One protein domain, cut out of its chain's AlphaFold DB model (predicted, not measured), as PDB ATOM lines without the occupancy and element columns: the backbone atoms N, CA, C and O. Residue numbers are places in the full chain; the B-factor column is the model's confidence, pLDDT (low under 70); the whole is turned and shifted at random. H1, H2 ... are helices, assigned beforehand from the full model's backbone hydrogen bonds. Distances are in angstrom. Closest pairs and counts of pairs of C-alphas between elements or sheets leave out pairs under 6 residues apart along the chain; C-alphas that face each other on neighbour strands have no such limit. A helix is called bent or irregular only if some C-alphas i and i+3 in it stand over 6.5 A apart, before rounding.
ATOM      1  N   PHE A 776     172.576 -91.322 349.522       61.97
ATOM      2  CA  PHE A 776     172.568 -90.388 350.647       61.97
ATOM      3  C   PHE A 776     171.785 -89.115 350.300       61.97
ATOM      4  O   PHE A 776     172.203 -88.319 349.462       61.97
ATOM      5  N   LYS A 777     170.669 -88.900 351.011       65.00
ATOM      6  CA  LYS A 777     169.862 -87.665 350.941       65.00
ATOM      7  C   LYS A 777     170.672 -86.412 351.309       65.00
ATOM      8  O   LYS A 777     170.532 -85.374 350.670       65.00
ATOM      9  N   ILE A 778     171.525 -86.535 352.329       74.00
ATOM     10  CA  ILE A 778     172.390 -85.464 352.839       74.00
ATOM     11  C   ILE A 778     173.769 -85.584 352.181       74.00
ATOM     12  O   ILE A 778     174.455 -86.600 352.335       74.00
ATOM     13  N   THR A 779     174.172 -84.543 351.456       77.69
ATOM     14  CA  THR A 779     175.467 -84.452 350.762       77.69
ATOM     15  C   THR A 779     176.615 -84.166 351.737       77.69
ATOM     16  O   THR A 779     176.370 -83.731 352.862       77.69
ATOM     17  N   PRO A 780     177.890 -84.375 351.349       78.31
ATOM     18  CA  PRO A 780     179.016 -83.925 352.169       78.31
ATOM     19  C   PRO A 780     179.003 -82.407 352.419       78.31
ATOM     20  O   PRO A 780     179.339 -82.002 353.523       78.31
ATOM     21  N   ALA A 781     178.554 -81.583 351.463       82.62
ATOM     22  CA  ALA A 781     178.409 -80.135 351.661       82.62
ATOM     23  C   ALA A 781     177.347 -79.815 352.728       82.62
ATOM     24  O   ALA A 781     177.657 -79.182 353.734       82.62
ATOM     25  N   ALA A 782     176.147 -80.389 352.587       83.62
ATOM     26  CA  ALA A 782     175.062 -80.266 353.560       83.62
ATOM     27  C   ALA A 782     175.469 -80.723 354.978       83.62
ATOM     28  O   ALA A 782     175.026 -80.147 355.967       83.62
ATOM     29  N   ARG A 783     176.357 -81.723 355.112       85.88
ATOM     30  CA  ARG A 783     176.909 -82.126 356.423       85.88
ATOM     31  C   ARG A 783     177.793 -81.056 357.062       85.88
ATOM     32  O   ARG A 783     177.789 -80.951 358.284       85.88
ATOM     33  N   GLU A 784     178.547 -80.281 356.286       89.25
ATOM     34  CA  GLU A 784     179.311 -79.152 356.832       89.25
ATOM     35  C   GLU A 784     178.381 -77.990 357.216       89.25
ATOM     36  O   GLU A 784     178.596 -77.360 358.248       89.25
ATOM     37  N   ASP A 785     177.302 -77.753 356.464       89.19
ATOM     38  CA  ASP A 785     176.294 -76.739 356.817       89.19
ATOM     39  C   ASP A 785     175.519 -77.102 358.095       89.19
ATOM     40  O   ASP A 785     175.296 -76.241 358.946       89.19
ATOM     41  N   ILE A 786     175.210 -78.388 358.308       88.56
ATOM     42  CA  ILE A 786     174.644 -78.894 359.571       88.56
ATOM     43  C   ILE A 786     175.597 -78.641 360.755       88.56
ATOM     44  O   ILE A 786     175.143 -78.229 361.823       88.56
ATOM     45  N   LYS A 787     176.922 -78.801 360.594       91.12
ATOM     46  CA  LYS A 787     177.886 -78.453 361.662       91.12
ATOM     47  C   LYS A 787     177.873 -76.957 361.982       91.12
ATOM     48  O   LYS A 787     177.747 -76.601 363.151       91.12
ATOM     49  N   LYS A 788     177.932 -76.089 360.960       93.19
ATOM     50  CA  LYS A 788     177.826 -74.625 361.133       93.19
ATOM     51  C   LYS A 788     176.538 -74.252 361.872       93.19
ATOM     52  O   LYS A 788     176.550 -73.392 362.748       93.19
ATOM     53  N   LEU A 789     175.429 -74.922 361.548       93.25
ATOM     54  CA  LEU A 789     174.139 -74.728 362.202       93.25
ATOM     55  C   LEU A 789     174.192 -75.090 363.698       93.25
ATOM     56  O   LEU A 789     173.734 -74.293 364.514       93.25
ATOM     57  N   HIS A 790     174.814 -76.213 364.080       92.06
ATOM     58  CA  HIS A 790     175.055 -76.544 365.495       92.06
ATOM     59  C   HIS A 790     175.945 -75.506 366.208       92.06
ATOM     60  O   HIS A 790     175.643 -75.126 367.339       92.06
ATOM     61  N   GLU A 791     177.015 -75.017 365.573       93.69
ATOM     62  CA  GLU A 791     177.916 -74.001 366.150       93.69
ATOM     63  C   GLU A 791     177.200 -72.654 366.381       93.69
ATOM     64  O   GLU A 791     177.309 -72.048 367.454       93.69
ATOM     65  N   LEU A 792     176.404 -72.208 365.403       94.06
ATOM     66  CA  LEU A 792     175.582 -71.000 365.506       94.06
ATOM     67  C   LEU A 792     174.487 -71.140 366.572       94.06
ATOM     68  O   LEU A 792     174.276 -70.209 367.352       94.06
ATOM     69  N   LEU A 793     173.820 -72.297 366.647       93.19
ATOM     70  CA  LEU A 793     172.811 -72.579 367.669       93.19
ATOM     71  C   LEU A 793     173.428 -72.637 369.073       93.19
ATOM     72  O   LEU A 793     172.885 -72.016 369.983       93.19
ATOM     73  N   SER A 794     174.595 -73.269 369.254       92.00
ATOM     74  CA  SER A 794     175.329 -73.234 370.531       92.00
ATOM     75  C   SER A 794     175.616 -71.795 370.964       92.00
ATOM     76  O   SER A 794     175.273 -71.403 372.079       92.00
ATOM     77  N   THR A 795     176.137 -70.977 370.044       93.25
ATOM     78  CA  THR A 795     176.414 -69.552 370.287       93.25
ATOM     79  C   THR A 795     175.144 -68.781 370.679       93.25
ATOM     80  O   THR A 795     175.178 -67.913 371.556       93.25
ATOM     81  N   PHE A 796     174.001 -69.110 370.071       93.25
ATOM     82  CA  PHE A 796     172.697 -68.541 370.420       93.25
ATOM     83  C   PHE A 796     172.229 -68.965 371.823       93.25
ATOM     84  O   PHE A 796     171.718 -68.126 372.567       93.25
ATOM     85  N   PHE A 797     172.440 -70.221 372.235       90.50
ATOM     86  CA  PHE A 797     172.099 -70.676 373.590       90.50
ATOM     87  C   PHE A 797     172.988 -70.043 374.663       90.50
ATOM     88  O   PHE A 797     172.474 -69.673 375.716       90.50
ATOM     89  N   ASP A 798     174.278 -69.841 374.393       90.12
ATOM     90  CA  ASP A 798     175.186 -69.149 375.315       90.12
ATOM     91  C   ASP A 798     174.786 -67.673 375.504       90.12
ATOM     92  O   ASP A 798     174.724 -67.176 376.634       90.12
ATOM     93  N   LYS A 799     174.396 -66.982 374.419       89.06
ATOM     94  CA  LYS A 799     173.793 -65.635 374.496       89.06
ATOM     95  C   LYS A 799     172.468 -65.644 375.273       89.06
ATOM     96  O   LYS A 799     172.265 -64.785 376.129       89.06
ATOM     97  N   LEU A 800     171.597 -66.631 375.043       89.44
ATOM     98  CA  LEU A 800     170.317 -66.790 375.749       89.44
ATOM     99  C   LEU A 800     170.489 -67.126 377.248       89.44
ATOM    100  O   LEU A 800     169.651 -66.750 378.068       89.44
ATOM    101  N   LEU A 801     171.579 -67.794 377.635       86.94
ATOM    102  CA  LEU A 801     171.948 -67.988 379.039       86.94
ATOM    103  C   LEU A 801     172.414 -66.670 379.672       86.94
ATOM    104  O   LEU A 801     171.923 -66.315 380.744       86.94
ATOM    105  N   GLY A 802     173.276 -65.904 378.994       83.50
ATOM    106  CA  GLY A 802     173.690 -64.565 379.442       83.50
ATOM    107  C   GLY A 802     172.529 -63.565 379.557       83.50
ATOM    108  O   GLY A 802     172.498 -62.737 380.473       83.50
ATOM    109  N   ALA A 803     171.519 -63.690 378.689       80.38
ATOM    110  CA  ALA A 803     170.300 -62.881 378.712       80.38
ATOM    111  C   ALA A 803     169.563 -62.929 380.063       80.38
ATOM    112  O   ALA A 803     168.993 -61.922 380.486       80.38
ATOM    113  N   LEU A 804     169.604 -64.056 380.788       81.38
ATOM    114  CA  LEU A 804     168.955 -64.194 382.101       81.38
ATOM    115  C   LEU A 804     169.507 -63.229 383.163       81.38
ATOM    116  O   LEU A 804     168.773 -62.877 384.091       81.38
ATOM    117  N   ASP A 805     170.759 -62.780 383.019       76.88
ATOM    118  CA  ASP A 805     171.388 -61.786 383.894       76.88
ATOM    119  C   ASP A 805     171.298 -60.352 383.356       76.88
ATOM    120  O   ASP A 805     171.211 -59.413 384.152       76.88
ATOM    121  N   ALA A 806     171.245 -60.166 382.034       76.62
ATOM    122  CA  ALA A 806     170.962 -58.869 381.413       76.62
ATOM    123  C   ALA A 806     169.525 -58.392 381.707       76.62
ATOM    124  O   ALA A 806     169.315 -57.249 382.119       76.62
ATOM    125  N   LEU A 807     168.546 -59.304 381.645       75.19
ATOM    126  CA  LEU A 807     167.142 -59.039 381.988       75.19
ATOM    127  C   LEU A 807     166.965 -58.532 383.429       75.19
ATOM    128  O   LEU A 807     166.103 -57.696 383.680       75.19
ATOM    129  N   ASN A 808     167.816 -58.948 384.376       69.94
ATOM    130  CA  ASN A 808     167.785 -58.444 385.761       69.94
ATOM    131  C   ASN A 808     168.186 -56.963 385.892       69.94
ATOM    132  O   ASN A 808     168.002 -56.371 386.957       69.94
ATOM    133  N   LYS A 809     168.766 -56.388 384.834       67.69
ATOM    134  CA  LYS A 809     169.224 -54.997 384.741       67.69
ATOM    135  C   LYS A 809     168.350 -54.161 383.794       67.69
ATOM    136  O   LYS A 809     168.642 -52.983 383.618       67.69
ATOM    137  N   CYS A 810     167.317 -54.764 383.193       67.00
ATOM    138  CA  CYS A 810     166.542 -54.215 382.071       67.00
ATOM    139  C   CYS A 810     167.407 -53.810 380.859       67.00
ATOM    140  O   CYS A 810     167.066 -52.890 380.122       67.00
ATOM    141  N   ASP A 811     168.535 -54.495 380.655       71.56
ATOM    142  CA  ASP A 811     169.394 -54.302 379.486       71.56
ATOM    143  C   ASP A 811     168.947 -55.254 378.371       71.56
ATOM    144  O   ASP A 811     168.982 -56.469 378.548       71.56
ATOM    145  N   PHE A 812     168.522 -54.695 377.236       77.81
ATOM    146  CA  PHE A 812     168.055 -55.433 376.056       77.81
ATOM    147  C   PHE A 812     169.031 -55.350 374.867       77.81
ATOM    148  O   PHE A 812     168.717 -55.852 373.790       77.81
ATOM    149  N   SER A 813     170.217 -54.750 375.036       79.81
ATOM    150  CA  SER A 813     171.201 -54.545 373.956       79.81
ATOM    151  C   SER A 813     171.615 -55.846 373.250       79.81
ATOM    152  O   SER A 813     171.734 -55.884 372.024       79.81
ATOM    153  N   PHE A 814     171.735 -56.936 374.013       83.00
ATOM    154  CA  PHE A 814     172.061 -58.282 373.528       83.00
ATOM    155  C   PHE A 814     171.046 -58.843 372.511       83.00
ATOM    156  O   PHE A 814     171.376 -59.758 371.754       83.00
ATOM    157  N   CYS A 815     169.816 -58.316 372.465       85.31
ATOM    158  CA  CYS A 815     168.787 -58.791 371.537       85.31
ATOM    159  C   CYS A 815     169.196 -58.555 370.074       85.31
ATOM    160  O   CYS A 815     168.935 -59.405 369.229       85.31
ATOM    161  N   ASN A 816     169.912 -57.460 369.793       84.81
ATOM    162  CA  ASN A 816     170.455 -57.172 368.462       84.81
ATOM    163  C   ASN A 816     171.416 -58.284 368.006       84.81
ATOM    164  O   ASN A 816     171.283 -58.814 366.906       84.81
ATOM    165  N   GLU A 817     172.341 -58.697 368.880       88.00
ATOM    166  CA  GLU A 817     173.288 -59.782 368.593       88.00
ATOM    167  C   GLU A 817     172.573 -61.122 368.366       88.00
ATOM    168  O   GLU A 817     172.968 -61.898 367.497       88.00
ATOM    169  N   MET A 818     171.504 -61.393 369.127       90.38
ATOM    170  CA  MET A 818     170.686 -62.593 368.949       90.38
ATOM    171  C   MET A 818     169.947 -62.599 367.607       90.38
ATOM    172  O   MET A 818     169.932 -63.637 366.950       90.38
ATOM    173  N   VAL A 819     169.403 -61.465 367.153       91.75
ATOM    174  CA  VAL A 819     168.807 -61.365 365.808       91.75
ATOM    175  C   VAL A 819     169.868 -61.582 364.729       91.75
ATOM    176  O   VAL A 819     169.647 -62.392 363.832       91.75
ATOM    177  N   CYS A 820     171.065 -60.997 364.858       91.31
ATOM    178  CA  CYS A 820     172.173 -61.270 363.933       91.31
ATOM    179  C   CYS A 820     172.568 -62.761 363.879       91.31
ATOM    180  O   CYS A 820     172.957 -63.249 362.816       91.31
ATOM    181  N   LEU A 821     172.461 -63.501 364.990       92.69
ATOM    182  CA  LEU A 821     172.655 -64.956 365.002       92.69
ATOM    183  C   LEU A 821     171.517 -65.696 364.280       92.69
ATOM    184  O   LEU A 821     171.812 -66.590 363.490       92.69
ATOM    185  N   ILE A 822     170.252 -65.297 364.458       92.44
ATOM    186  CA  ILE A 822     169.120 -65.884 363.715       92.44
ATOM    187  C   ILE A 822     169.267 -65.625 362.205       92.44
ATOM    188  O   ILE A 822     169.095 -66.552 361.419       92.44
ATOM    189  N   CYS A 823     169.697 -64.430 361.780       93.44
ATOM    190  CA  CYS A 823     169.999 -64.146 360.370       93.44
ATOM    191  C   CYS A 823     171.100 -65.064 359.803       93.44
ATOM    192  O   CYS A 823     171.012 -65.514 358.663       93.44
ATOM    193  N   ARG A 824     172.145 -65.371 360.587       94.00
ATOM    194  CA  ARG A 824     173.209 -66.312 360.178       94.00
ATOM    195  C   ARG A 824     172.698 -67.752 360.093       94.00
ATOM    196  O   ARG A 824     173.071 -68.476 359.170       94.00
ATOM    197  N   ILE A 825     171.832 -68.146 361.025       93.50
ATOM    198  CA  ILE A 825     171.169 -69.456 361.048       93.50
ATOM    199  C   ILE A 825     170.289 -69.619 359.802       93.50
ATOM    200  O   ILE A 825     170.459 -70.593 359.078       93.50
ATOM    201  N   GLN A 826     169.446 -68.634 359.479       94.31
ATOM    202  CA  GLN A 826     168.594 -68.637 358.284       94.31
ATOM    203  C   GLN A 826     169.413 -68.703 356.978       94.31
ATOM    204  O   GLN A 826     169.116 -69.521 356.105       94.31
ATOM    205  N   LYS A 827     170.510 -67.935 356.863       93.62
ATOM    206  CA  LYS A 827     171.423 -68.039 355.709       93.62
ATOM    207  C   LYS A 827     172.047 -69.436 355.584       93.62
ATOM    208  O   LYS A 827     172.146 -69.961 354.479       93.62
ATOM    209  N   THR A 828     172.424 -70.056 356.704       91.88
ATOM    210  CA  THR A 828     172.980 -71.424 356.720       91.88
ATOM    211  C   THR A 828     171.921 -72.473 356.363       91.88
ATOM    212  O   THR A 828     172.233 -73.431 355.666       91.88
ATOM    213  N   ILE A 829     170.662 -72.276 356.770       91.00
ATOM    214  CA  ILE A 829     169.523 -73.122 356.369       91.00
ATOM    215  C   ILE A 829     169.279 -73.022 354.859       91.00
ATOM    216  O   ILE A 829     169.124 -74.046 354.204       91.00
ATOM    217  N   THR A 830     169.335 -71.819 354.284       91.44
ATOM    218  CA  THR A 830     169.197 -71.626 352.829       91.44
ATOM    219  C   THR A 830     170.311 -72.354 352.060       91.44
ATOM    220  O   THR A 830     170.022 -73.142 351.164       91.44
ATOM    221  N   GLN A 831     171.575 -72.190 352.475       89.88
ATOM    222  CA  GLN A 831     172.721 -72.913 351.895       89.88
ATOM    223  C   GLN A 831     172.593 -74.438 352.037       89.88
ATOM    224  O   GLN A 831     172.879 -75.183 351.100       89.88
ATOM    225  N   LEU A 832     172.112 -74.915 353.190       88.69
ATOM    226  CA  LEU A 832     171.834 -76.330 353.426       88.69
ATOM    227  C   LEU A 832     170.789 -76.871 352.436       88.69
ATOM    228  O   LEU A 832     170.994 -77.946 351.875       88.69
ATOM    229  N   ILE A 833     169.703 -76.132 352.189       86.75
ATOM    230  CA  ILE A 833     168.637 -76.527 351.255       86.75
ATOM    231  C   ILE A 833     169.147 -76.580 349.807       86.75
ATOM    232  O   ILE A 833     168.826 -77.524 349.081       86.75
ATOM    233  N   GLU A 834     169.973 -75.619 349.386       86.44
ATOM    234  CA  GLU A 834     170.652 -75.644 348.080       86.44
ATOM    235  C   GLU A 834     171.584 -76.859 347.932       86.44
ATOM    236  O   GLU A 834     171.644 -77.475 346.868       86.44
ATOM    237  N   ASN A 835     172.267 -77.247 349.013       85.00
ATOM    238  CA  ASN A 835     173.212 -78.363 349.037       85.00
ATOM    239  C   ASN A 835     172.566 -79.756 349.195       85.00
ATOM    240  O   ASN A 835     173.293 -80.758 349.191       85.00
ATOM    241  N   LEU A 836     171.241 -79.878 349.337       80.69
ATOM    242  CA  LEU A 836     170.539 -81.166 349.459       80.69
ATOM    243  C   LEU A 836     170.221 -81.819 348.103       80.69
ATOM    244  O   LEU A 836     170.104 -81.169 347.067       80.69
ATOM    245  N   ARG A 837     170.048 -83.151 348.100       70.56
ATOM    246  CA  ARG A 837     169.611 -83.895 346.904       70.56
ATOM    247  C   ARG A 837     168.088 -83.993 346.856       70.56
ATOM    248  O   ARG A 837     167.462 -84.404 347.830       70.56
ATOM    249  N   TYR A 838     167.534 -83.624 345.700       63.75
ATOM    250  CA  TYR A 838     166.101 -83.526 345.392       63.75
ATOM    251  C   TYR A 838     165.239 -84.699 345.896       63.75
ATOM    252  O   TYR A 838     165.655 -85.858 345.869       63.75
ATOM    253  N   GLY A 839     163.986 -84.399 346.256       60.50
ATOM    254  CA  GLY A 839     162.975 -85.414 346.557       60.50
ATOM    255  C   GLY A 839     161.638 -84.824 347.002       60.50
ATOM    256  O   GLY A 839     160.715 -84.747 346.203       60.50
ATOM    257  N   THR A 840     161.562 -84.450 348.282       61.41
ATOM    258  CA  THR A 840     160.385 -83.853 348.962       61.41
ATOM    259  C   THR A 840     160.817 -82.958 350.127       61.41
ATOM    260  O   THR A 840     160.252 -81.901 350.355       61.41
ATOM    261  N   TYR A 841     161.885 -83.359 350.827       65.94
ATOM    262  CA  TYR A 841     162.484 -82.626 351.948       65.94
ATOM    263  C   TYR A 841     162.836 -81.174 351.631       65.94
ATOM    264  O   TYR A 841     162.884 -80.373 352.551       65.94
ATOM    265  N   LYS A 842     163.122 -80.834 350.366       76.31
ATOM    266  CA  LYS A 842     163.403 -79.445 349.996       76.31
ATOM    267  C   LYS A 842     162.194 -78.563 350.311       76.31
ATOM    268  O   LYS A 842     162.342 -77.619 351.070       76.31
ATOM    269  N   ASP A 843     161.023 -78.943 349.816       79.69
ATOM    270  CA  ASP A 843     159.782 -78.184 349.974       79.69
ATOM    271  C   ASP A 843     159.411 -78.048 351.468       79.69
ATOM    272  O   ASP A 843     159.122 -76.956 351.944       79.69
ATOM    273  N   GLU A 844     159.551 -79.134 352.244       83.25
ATOM    274  CA  GLU A 844     159.346 -79.144 353.706       83.25
ATOM    275  C   GLU A 844     160.317 -78.214 354.468       83.25
ATOM    276  O   GLU A 844     159.966 -77.650 355.505       83.25
ATOM    277  N   LEU A 845     161.553 -78.067 353.978       85.38
ATOM    278  CA  LEU A 845     162.583 -77.214 354.576       85.38
ATOM    279  C   LEU A 845     162.455 -75.753 354.125       85.38
ATOM    280  O   LEU A 845     162.696 -74.859 354.935       85.38
ATOM    281  N   ASP A 846     162.042 -75.506 352.882       87.19
ATOM    282  CA  ASP A 846     161.692 -74.177 352.376       87.19
ATOM    283  C   ASP A 846     160.472 -73.622 353.145       87.19
ATOM    284  O   ASP A 846     160.533 -72.497 353.636       87.19
ATOM    285  N   ASP A 847     159.441 -74.437 353.423       89.38
ATOM    286  CA  ASP A 847     158.301 -74.079 354.296       89.38
ATOM    287  C   ASP A 847     158.717 -73.701 355.738       89.38
ATOM    288  O   ASP A 847     158.010 -72.961 356.433       89.38
ATOM    289  N   ILE A 848     159.850 -74.212 356.236       88.75
ATOM    290  CA  ILE A 848     160.433 -73.814 357.532       88.75
ATOM    291  C   ILE A 848     161.276 -72.538 357.379       88.75
ATOM    292  O   ILE A 848     161.251 -71.671 358.257       88.75
ATOM    293  N   ASN A 849     162.002 -72.400 356.267       90.88
ATOM    294  CA  ASN A 849     162.825 -71.235 355.945       90.88
ATOM    295  C   ASN A 849     161.965 -69.970 355.782       90.88
ATOM    296  O   ASN A 849     162.267 -68.948 356.393       90.88
ATOM    297  N   GLU A 850     160.838 -70.059 355.071       92.12
ATOM    298  CA  GLU A 850     159.852 -68.978 354.923       92.12
ATOM    299  C   GLU A 850     159.246 -68.562 356.275       92.12
ATOM    300  O   GLU A 850     159.170 -67.376 356.598       92.12
ATOM    301  N   ARG A 851     158.906 -69.524 357.148       91.25
ATOM    302  CA  ARG A 851     158.448 -69.224 358.519       91.25
ATOM    303  C   ARG A 851     159.520 -68.543 359.375       91.25
ATOM    304  O   ARG A 851     159.187 -67.742 360.248       91.25
ATOM    305  N   LEU A 852     160.801 -68.830 359.141       90.81
ATOM    306  CA  LEU A 852     161.917 -68.129 359.782       90.81
ATOM    307  C   LEU A 852     162.173 -66.741 359.172       90.81
ATOM    308  O   LEU A 852     162.547 -65.836 359.915       90.81
ATOM    309  N   LEU A 853     161.934 -66.546 357.871       90.94
ATOM    310  CA  LEU A 853     162.031 -65.250 357.188       90.94
ATOM    311  C   LEU A 853     160.941 -64.276 357.653       90.94
ATOM    312  O   LEU A 853     161.267 -63.185 358.114       90.94
ATOM    313  N   VAL A 854     159.671 -64.696 357.662       90.12
ATOM    314  CA  VAL A 854     158.545 -63.874 358.158       90.12
ATOM    315  C   VAL A 854     158.748 -63.457 359.622       90.12
ATOM    316  O   VAL A 854     158.437 -62.330 360.009       90.12
ATOM    317  N   MET A 855     159.320 -64.342 360.446       90.19
ATOM    318  CA  MET A 855     159.725 -63.996 361.810       90.19
ATOM    319  C   MET A 855     160.886 -62.993 361.821       90.19
ATOM    320  O   MET A 855     160.864 -62.041 362.597       90.19
ATOM    321  N   LEU A 856     161.902 -63.190 360.976       90.62
ATOM    322  CA  LEU A 856     163.061 -62.303 360.897       90.62
ATOM    323  C   LEU A 856     162.703 -60.877 360.475       90.62
ATOM    324  O   LEU A 856     163.294 -59.959 361.030       90.62
ATOM    325  N   ASP A 857     161.726 -60.664 359.596       87.88
ATOM    326  CA  ASP A 857     161.291 -59.313 359.211       87.88
ATOM    327  C   ASP A 857     160.695 -58.530 360.401       87.88
ATOM    328  O   ASP A 857     161.013 -57.349 360.610       87.88
ATOM    329  N   GLU A 858     159.907 -59.191 361.264       85.38
ATOM    330  CA  GLU A 858     159.480 -58.591 362.538       85.38
ATOM    331  C   GLU A 858     160.682 -58.271 363.440       85.38
ATOM    332  O   GLU A 858     160.730 -57.197 364.044       85.38
ATOM    333  N   LEU A 859     161.643 -59.197 363.545       86.00
ATOM    334  CA  LEU A 859     162.803 -59.081 364.434       86.00
ATOM    335  C   LEU A 859     163.829 -58.042 363.965       86.00
ATOM    336  O   LEU A 859     164.423 -57.368 364.798       86.00
ATOM    337  N   LEU A 860     164.030 -57.867 362.660       85.69
ATOM    338  CA  LEU A 860     164.895 -56.825 362.100       85.69
ATOM    339  C   LEU A 860     164.318 -55.431 362.365       85.69
ATOM    340  O   LEU A 860     165.066 -54.495 362.641       85.69
ATOM    341  N   THR A 861     162.987 -55.308 362.352       82.38
ATOM    342  CA  THR A 861     162.291 -54.068 362.719       82.38
ATOM    343  C   THR A 861     162.306 -53.833 364.240       82.38
ATOM    344  O   THR A 861     162.439 -52.699 364.696       82.38
ATOM    345  N   HIS A 862     162.188 -54.900 365.039       76.75
ATOM    346  CA  HIS A 862     162.004 -54.841 366.493       76.75
ATOM    347  C   HIS A 862     162.843 -55.909 367.238       76.75
ATOM    348  O   HIS A 862     162.294 -56.898 367.736       76.75
ATOM    349  N   PRO A 863     164.175 -55.737 367.381       79.62
ATOM    350  CA  PRO A 863     165.065 -56.836 367.789       79.62
ATOM    351  C   PRO A 863     164.785 -57.448 369.161       79.62
ATOM    352  O   PRO A 863     164.978 -58.641 369.377       79.62
ATOM    353  N   HIS A 864     164.267 -56.654 370.093       78.94
ATOM    354  CA  HIS A 864     163.863 -57.087 371.431       78.94
ATOM    355  C   HIS A 864     162.699 -58.106 371.421       78.94
ATOM    356  O   HIS A 864     162.569 -58.874 372.376       78.94
ATOM    357  N   TYR A 865     161.896 -58.197 370.347       81.75
ATOM    358  CA  TYR A 865     160.880 -59.252 370.187       81.75
ATOM    359  C   TYR A 865     161.487 -60.660 370.093       81.75
ATOM    360  O   TYR A 865     160.756 -61.634 370.284       81.75
ATOM    361  N   VAL A 866     162.806 -60.802 369.880       86.31
ATOM    362  CA  VAL A 866     163.482 -62.112 369.837       86.31
ATOM    363  C   VAL A 866     163.208 -62.930 371.098       86.31
ATOM    364  O   VAL A 866     163.021 -64.138 371.019       86.31
ATOM    365  N   LEU A 867     163.081 -62.253 372.245       84.81
ATOM    366  CA  LEU A 867     162.761 -62.826 373.553       84.81
ATOM    367  C   LEU A 867     161.327 -63.364 373.671       84.81
ATOM    368  O   LEU A 867     161.070 -64.268 374.466       84.81
ATOM    369  N   LEU A 868     160.399 -62.798 372.899       81.94
ATOM    370  CA  LEU A 868     158.995 -63.196 372.860       81.94
ATOM    371  C   LEU A 868     158.800 -64.361 371.875       81.94
ATOM    372  O   LEU A 868     158.190 -65.370 372.230       81.94
ATOM    373  N   ARG A 869     159.415 -64.265 370.687       86.06
ATOM    374  CA  ARG A 869     159.376 -65.272 369.609       86.06
ATOM    375  C   ARG A 869     160.231 -66.532 369.875       86.06
ATOM    376  O   ARG A 869     160.186 -67.463 369.078       86.06
ATOM    377  N   LEU A 870     160.958 -66.632 371.000       89.50
ATOM    378  CA  LEU A 870     161.842 -67.777 371.330       89.50
ATOM    379  C   LEU A 870     161.190 -69.165 371.203       89.50
ATOM    380  O   LEU A 870     161.866 -70.119 370.824       89.50
ATOM    381  N   VAL A 871     159.905 -69.296 371.554       88.81
ATOM    382  CA  VAL A 871     159.176 -70.578 371.468       88.81
ATOM    383  C   VAL A 871     158.970 -70.992 370.012       88.81
ATOM    384  O   VAL A 871     159.158 -72.154 369.675       88.81
ATOM    385  N   GLU A 872     158.633 -70.037 369.152       90.06
ATOM    386  CA  GLU A 872     158.374 -70.241 367.725       90.06
ATOM    387  C   GLU A 872     159.673 -70.462 366.945       90.06
ATOM    388  O   GLU A 872     159.760 -71.376 366.130       90.06
ATOM    389  N   PHE A 873     160.727 -69.705 367.274       92.06
ATOM    390  CA  PHE A 873     162.076 -69.959 366.769       92.06
ATOM    391  C   PHE A 873     162.536 -71.377 367.136       92.06
ATOM    392  O   PHE A 873     162.973 -72.137 366.273       92.06
ATOM    393  N   GLY A 874     162.368 -71.772 368.403       91.19
ATOM    394  CA  GLY A 874     162.649 -73.134 368.851       91.19
ATOM    395  C   GLY A 874     161.802 -74.191 368.143       91.19
ATOM    396  O   GLY A 874     162.323 -75.237 367.777       91.19
ATOM    397  N   PHE A 875     160.519 -73.927 367.899       91.94
ATOM    398  CA  PHE A 875     159.647 -74.843 367.168       91.94
ATOM    399  C   PHE A 875     160.134 -75.069 365.728       91.94
ATOM    400  O   PHE A 875     160.334 -76.213 365.329       91.94
ATOM    401  N   ASN A 876     160.441 -73.997 364.991       91.75
ATOM    402  CA  ASN A 876     160.951 -74.088 363.621       91.75
ATOM    403  C   ASN A 876     162.306 -74.832 363.552       91.75
ATOM    404  O   ASN A 876     162.504 -75.665 362.669       91.75
ATOM    405  N   ILE A 877     163.224 -74.602 364.503       92.88
ATOM    406  CA  ILE A 877     164.505 -75.338 364.570       92.88
ATOM    407  C   ILE A 877     164.317 -76.803 365.024       92.88
ATOM    408  O   ILE A 877     165.075 -77.679 364.606       92.88
ATOM    409  N   TYR A 878     163.301 -77.103 365.839       91.38
ATOM    410  CA  TYR A 878     162.949 -78.478 366.204       91.38
ATOM    411  C   TYR A 878     162.384 -79.260 365.010       91.38
ATOM    412  O   TYR A 878     162.829 -80.381 364.762       91.38
ATOM    413  N   GLU A 879     161.462 -78.673 364.238       89.88
ATOM    414  CA  GLU A 879     160.953 -79.294 363.007       89.88
ATOM    415  C   GLU A 879     162.089 -79.534 362.007       89.88
ATOM    416  O   GLU A 879     162.269 -80.661 361.549       89.88
ATOM    417  N   LEU A 880     162.931 -78.522 361.763       89.75
ATOM    418  CA  LEU A 880     164.146 -78.623 360.944       89.75
ATOM    419  C   LEU A 880     165.027 -79.816 361.358       89.75
ATOM    420  O   LEU A 880     165.414 -80.628 360.513       89.75
ATOM    421  N   GLY A 881     165.293 -79.967 362.659       86.25
ATOM    422  CA  GLY A 881     166.018 -81.117 363.207       86.25
ATOM    423  C   GLY A 881     165.299 -82.447 362.958       86.25
ATOM    424  O   GLY A 881     165.940 -83.438 362.617       86.25
ATOM    425  N   GLY A 882     163.966 -82.471 363.031       85.56
ATOM    426  CA  GLY A 882     163.130 -83.628 362.700       85.56
ATOM    427  C   GLY A 882     163.218 -84.066 361.231       85.56
ATOM    428  O   GLY A 882     163.387 -85.260 360.963       85.56
ATOM    429  N   HIS A 883     163.169 -83.126 360.279       83.44
ATOM    430  CA  HIS A 883     163.316 -83.422 358.846       83.44
ATOM    431  C   HIS A 883     164.739 -83.905 358.509       83.44
ATOM    432  O   HIS A 883     164.903 -84.876 357.763       83.44
ATOM    433  N   LEU A 884     165.770 -83.298 359.110       82.19
ATOM    434  CA  LEU A 884     167.177 -83.692 358.934       82.19
ATOM    435  C   LEU A 884     167.558 -84.977 359.698       82.19
ATOM    436  O   LEU A 884     168.469 -85.689 359.274       82.19
ATOM    437  N   ARG A 885     166.821 -85.303 360.770       82.00
ATOM    438  CA  ARG A 885     167.114 -86.332 361.790       82.00
ATOM    439  C   ARG A 885     168.357 -86.038 362.644       82.00
ATOM    440  O   ARG A 885     169.098 -86.960 362.974       82.00
ATOM    441  N   GLU A 886     168.544 -84.774 363.016       84.44
ATOM    442  CA  GLU A 886     169.664 -84.282 363.832       84.44
ATOM    443  C   GLU A 886     169.142 -83.550 365.087       84.44
ATOM    444  O   GLU A 886     168.185 -82.775 365.017       84.44
ATOM    445  N   GLU A 887     169.771 -83.759 366.250       86.94
ATOM    446  CA  GLU A 887     169.390 -83.105 367.518       86.94
ATOM    447  C   GLU A 887     169.932 -81.661 367.592       86.94
ATOM    448  O   GLU A 887     170.889 -81.358 368.302       86.94
ATOM    449  N   LEU A 888     169.318 -80.751 366.828       88.56
ATOM    450  CA  LEU A 888     169.734 -79.342 366.733       88.56
ATOM    451  C   LEU A 888     169.545 -78.532 368.032       88.56
ATOM    452  O   LEU A 888     170.264 -77.556 368.254       88.56
ATOM    453  N   LEU A 889     168.583 -78.905 368.886       88.00
ATOM    454  CA  LEU A 889     168.276 -78.204 370.139       88.00
ATOM    455  C   LEU A 889     168.670 -79.029 371.375       88.00
ATOM    456  O   LEU A 889     168.288 -80.195 371.470       88.00
ATOM    457  N   PRO A 890     169.324 -78.432 372.387       86.50
ATOM    458  CA  PRO A 890     169.587 -79.107 373.648       86.50
ATOM    459  C   PRO A 890     168.307 -79.225 374.487       86.50
ATOM    460  O   PRO A 890     167.518 -78.287 374.594       86.50
ATOM    461  N   TYR A 891     168.166 -80.342 375.205       84.50
ATOM    462  CA  TYR A 891     167.065 -80.633 376.140       84.50
ATOM    463  C   TYR A 891     166.802 -79.540 377.202       84.50
ATOM    464  O   TYR A 891     165.717 -79.463 377.779       84.50
ATOM    465  N   SER A 892     167.788 -78.680 377.481       86.12
ATOM    466  CA  SER A 892     167.667 -77.536 378.389       86.12
ATOM    467  C   SER A 892     166.955 -76.321 377.778       86.12
ATOM    468  O   SER A 892     166.492 -75.471 378.541       86.12
ATOM    469  N   PHE A 893     166.825 -76.224 376.449       89.44
ATOM    470  CA  PHE A 893     166.325 -75.033 375.749       89.44
ATOM    471  C   PHE A 893     164.955 -74.575 376.264       89.44
ATOM    472  O   PHE A 893     164.824 -73.444 376.730       89.44
ATOM    473  N   ALA A 894     163.961 -75.468 376.301       88.31
ATOM    474  CA  ALA A 894     162.621 -75.147 376.798       88.31
ATOM    475  C   ALA A 894     162.626 -74.647 378.259       88.31
ATOM    476  O   ALA A 894     161.867 -73.749 378.619       88.31
ATOM    477  N   GLN A 895     163.533 -75.164 379.101       88.06
ATOM    478  CA  GLN A 895     163.689 -74.694 380.482       88.06
ATOM    479  C   GLN A 895     164.300 -73.288 380.548       88.06
ATOM    480  O   GLN A 895     163.975 -72.523 381.456       88.06
ATOM    481  N   ILE A 896     165.200 -72.947 379.621       89.06
ATOM    482  CA  ILE A 896     165.814 -71.618 379.517       89.06
ATOM    483  C   ILE A 896     164.782 -70.616 378.987       89.06
ATOM    484  O   ILE A 896     164.588 -69.580 379.618       89.06
ATOM    485  N   VAL A 897     164.044 -70.949 377.922       88.75
ATOM    486  CA  VAL A 897     162.955 -70.110 377.390       88.75
ATOM    487  C   VAL A 897     161.890 -69.853 378.457       88.75
ATOM    488  O   VAL A 897     161.556 -68.698 378.712       88.75
ATOM    489  N   HIS A 898     161.439 -70.885 379.177       85.62
ATOM    490  CA  HIS A 898     160.494 -70.708 380.281       85.62
ATOM    491  C   HIS A 898     161.063 -69.824 381.408       85.62
ATOM    492  O   HIS A 898     160.331 -69.014 381.976       85.62
ATOM    493  N   LYS A 899     162.365 -69.923 381.732       86.75
ATOM    494  CA  LYS A 899     163.027 -69.017 382.694       86.75
ATOM    495  C   LYS A 899     163.083 -67.575 382.184       86.75
ATOM    496  O   LYS A 899     162.857 -66.676 382.989       86.75
ATOM    497  N   VAL A 900     163.361 -67.358 380.897       84.25
ATOM    498  CA  VAL A 900     163.404 -66.036 380.248       84.25
ATOM    499  C   VAL A 900     162.018 -65.398 380.235       84.25
ATOM    500  O   VAL A 900     161.853 -64.308 380.775       84.25
ATOM    501  N   GLN A 901     160.998 -66.106 379.747       81.56
ATOM    502  CA  GLN A 901     159.607 -65.648 379.773       81.56
ATOM    503  C   GLN A 901     159.129 -65.398 381.212       81.56
ATOM    504  O   GLN A 901     158.598 -64.333 381.508       81.56
ATOM    505  N   SER A 902     159.421 -66.306 382.152       78.44
ATOM    506  CA  SER A 902     159.154 -66.096 383.587       78.44
ATOM    507  C   SER A 902     159.919 -64.912 384.188       78.44
ATOM    508  O   SER A 902     159.510 -64.405 385.230       78.44
ATOM    509  N   ARG A 903     161.041 -64.483 383.592       75.62
ATOM    510  CA  ARG A 903     161.754 -63.261 383.983       75.62
ATOM    511  C   ARG A 903     161.019 -62.039 383.455       75.62
ATOM    512  O   ARG A 903     160.747 -61.147 384.243       75.62
ATOM    513  N   ILE A 904     160.644 -62.048 382.176       73.94
ATOM    514  CA  ILE A 904     159.936 -60.961 381.485       73.94
ATOM    515  C   ILE A 904     158.571 -60.699 382.134       73.94
ATOM    516  O   ILE A 904     158.321 -59.579 382.554       73.94
ATOM    517  N   TYR A 905     157.755 -61.730 382.380       66.94
ATOM    518  CA  TYR A 905     156.490 -61.604 383.130       66.94
ATOM    519  C   TYR A 905     156.666 -61.222 384.617       66.94
ATOM    520  O   TYR A 905     155.683 -60.967 385.308       66.94
ATOM    521  N   ARG A 906     157.903 -61.199 385.139       65.25
ATOM    522  CA  ARG A 906     158.247 -60.688 386.480       65.25
ATOM    523  C   ARG A 906     158.983 -59.348 386.444       65.25
ATOM    524  O   ARG A 906     159.198 -58.769 387.512       65.25
TER     525      ARG A 906
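This is residues 776 to 906 of the 1051 residues of an uncharacterized protein of Echinococcus granulosus (UniProt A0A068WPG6). Five helices run up and down, each against the one before it, in an elongated bundle of two layers: the hairpin of H1 and H2 makes one, and H3, H4 and H5 the other. H3 and H4 run side by side, while the short H5 sits beside the later part of H1. The printed part has 131 residues, with five named helices, H1 to H5 in chain order, and no named strand; its class is all helix. It is compact, with a radius of gyration of the C-alphas of 15.0 A, and spans 49 by 29 by 19 A.

H1, residues 780 to 809, and H2, residues 814 to 834, form a hairpin and touch at a shallow tilt of 14 degrees; their closest C-alphas, of Ala 782 and Leu 832, are 5.1 A apart. H3, residues 841 to 861, touches H2, the closest C-alphas being those of Ile 833 and Lys 842, 6.1 A. H4, residues 863 to 884, touches H3 at 7 degrees, opposite ways, closest at the C-alphas of Leu 859 and Tyr 865, 6.1 A. With residues 863 to 867 alone H4 touches H2, C-alphas 815 and 864 being closest at 5.2 A. H5, residues 893 to 904, touches residues 797 to 808 of H1 alone, closest at C-alphas 804 and 900, 6.1 A. H1 and H3 are apart. Each O i to N i+4 pair is within hydrogen-bond range in H2 and H5; the counts are 22 of 26 in H1, 14 of 17 in H3 and 14 of 18 in H4.

H1 starts at C-alpha 780 (179.016, -83.925, 352.169) and measures 44.7 A, with a kink of 32 degrees near residue 802. H2 measures 30.8 A, H3 30.5 A and H4 28.4 A. H4 is irregular, C-alphas 868 and 871 being 7.5 A apart. H5, 16.5 A, ends at C-alpha 904 (159.936, -60.961, 381.485).

The farthest C-alphas, of Phe 776 and Lys 809, are 49.3 A apart. The printed part has no cut and no long link. Confidence is under 70 at residues 776 to 777, 808 to 810, 838 to 841 and 905 to 906.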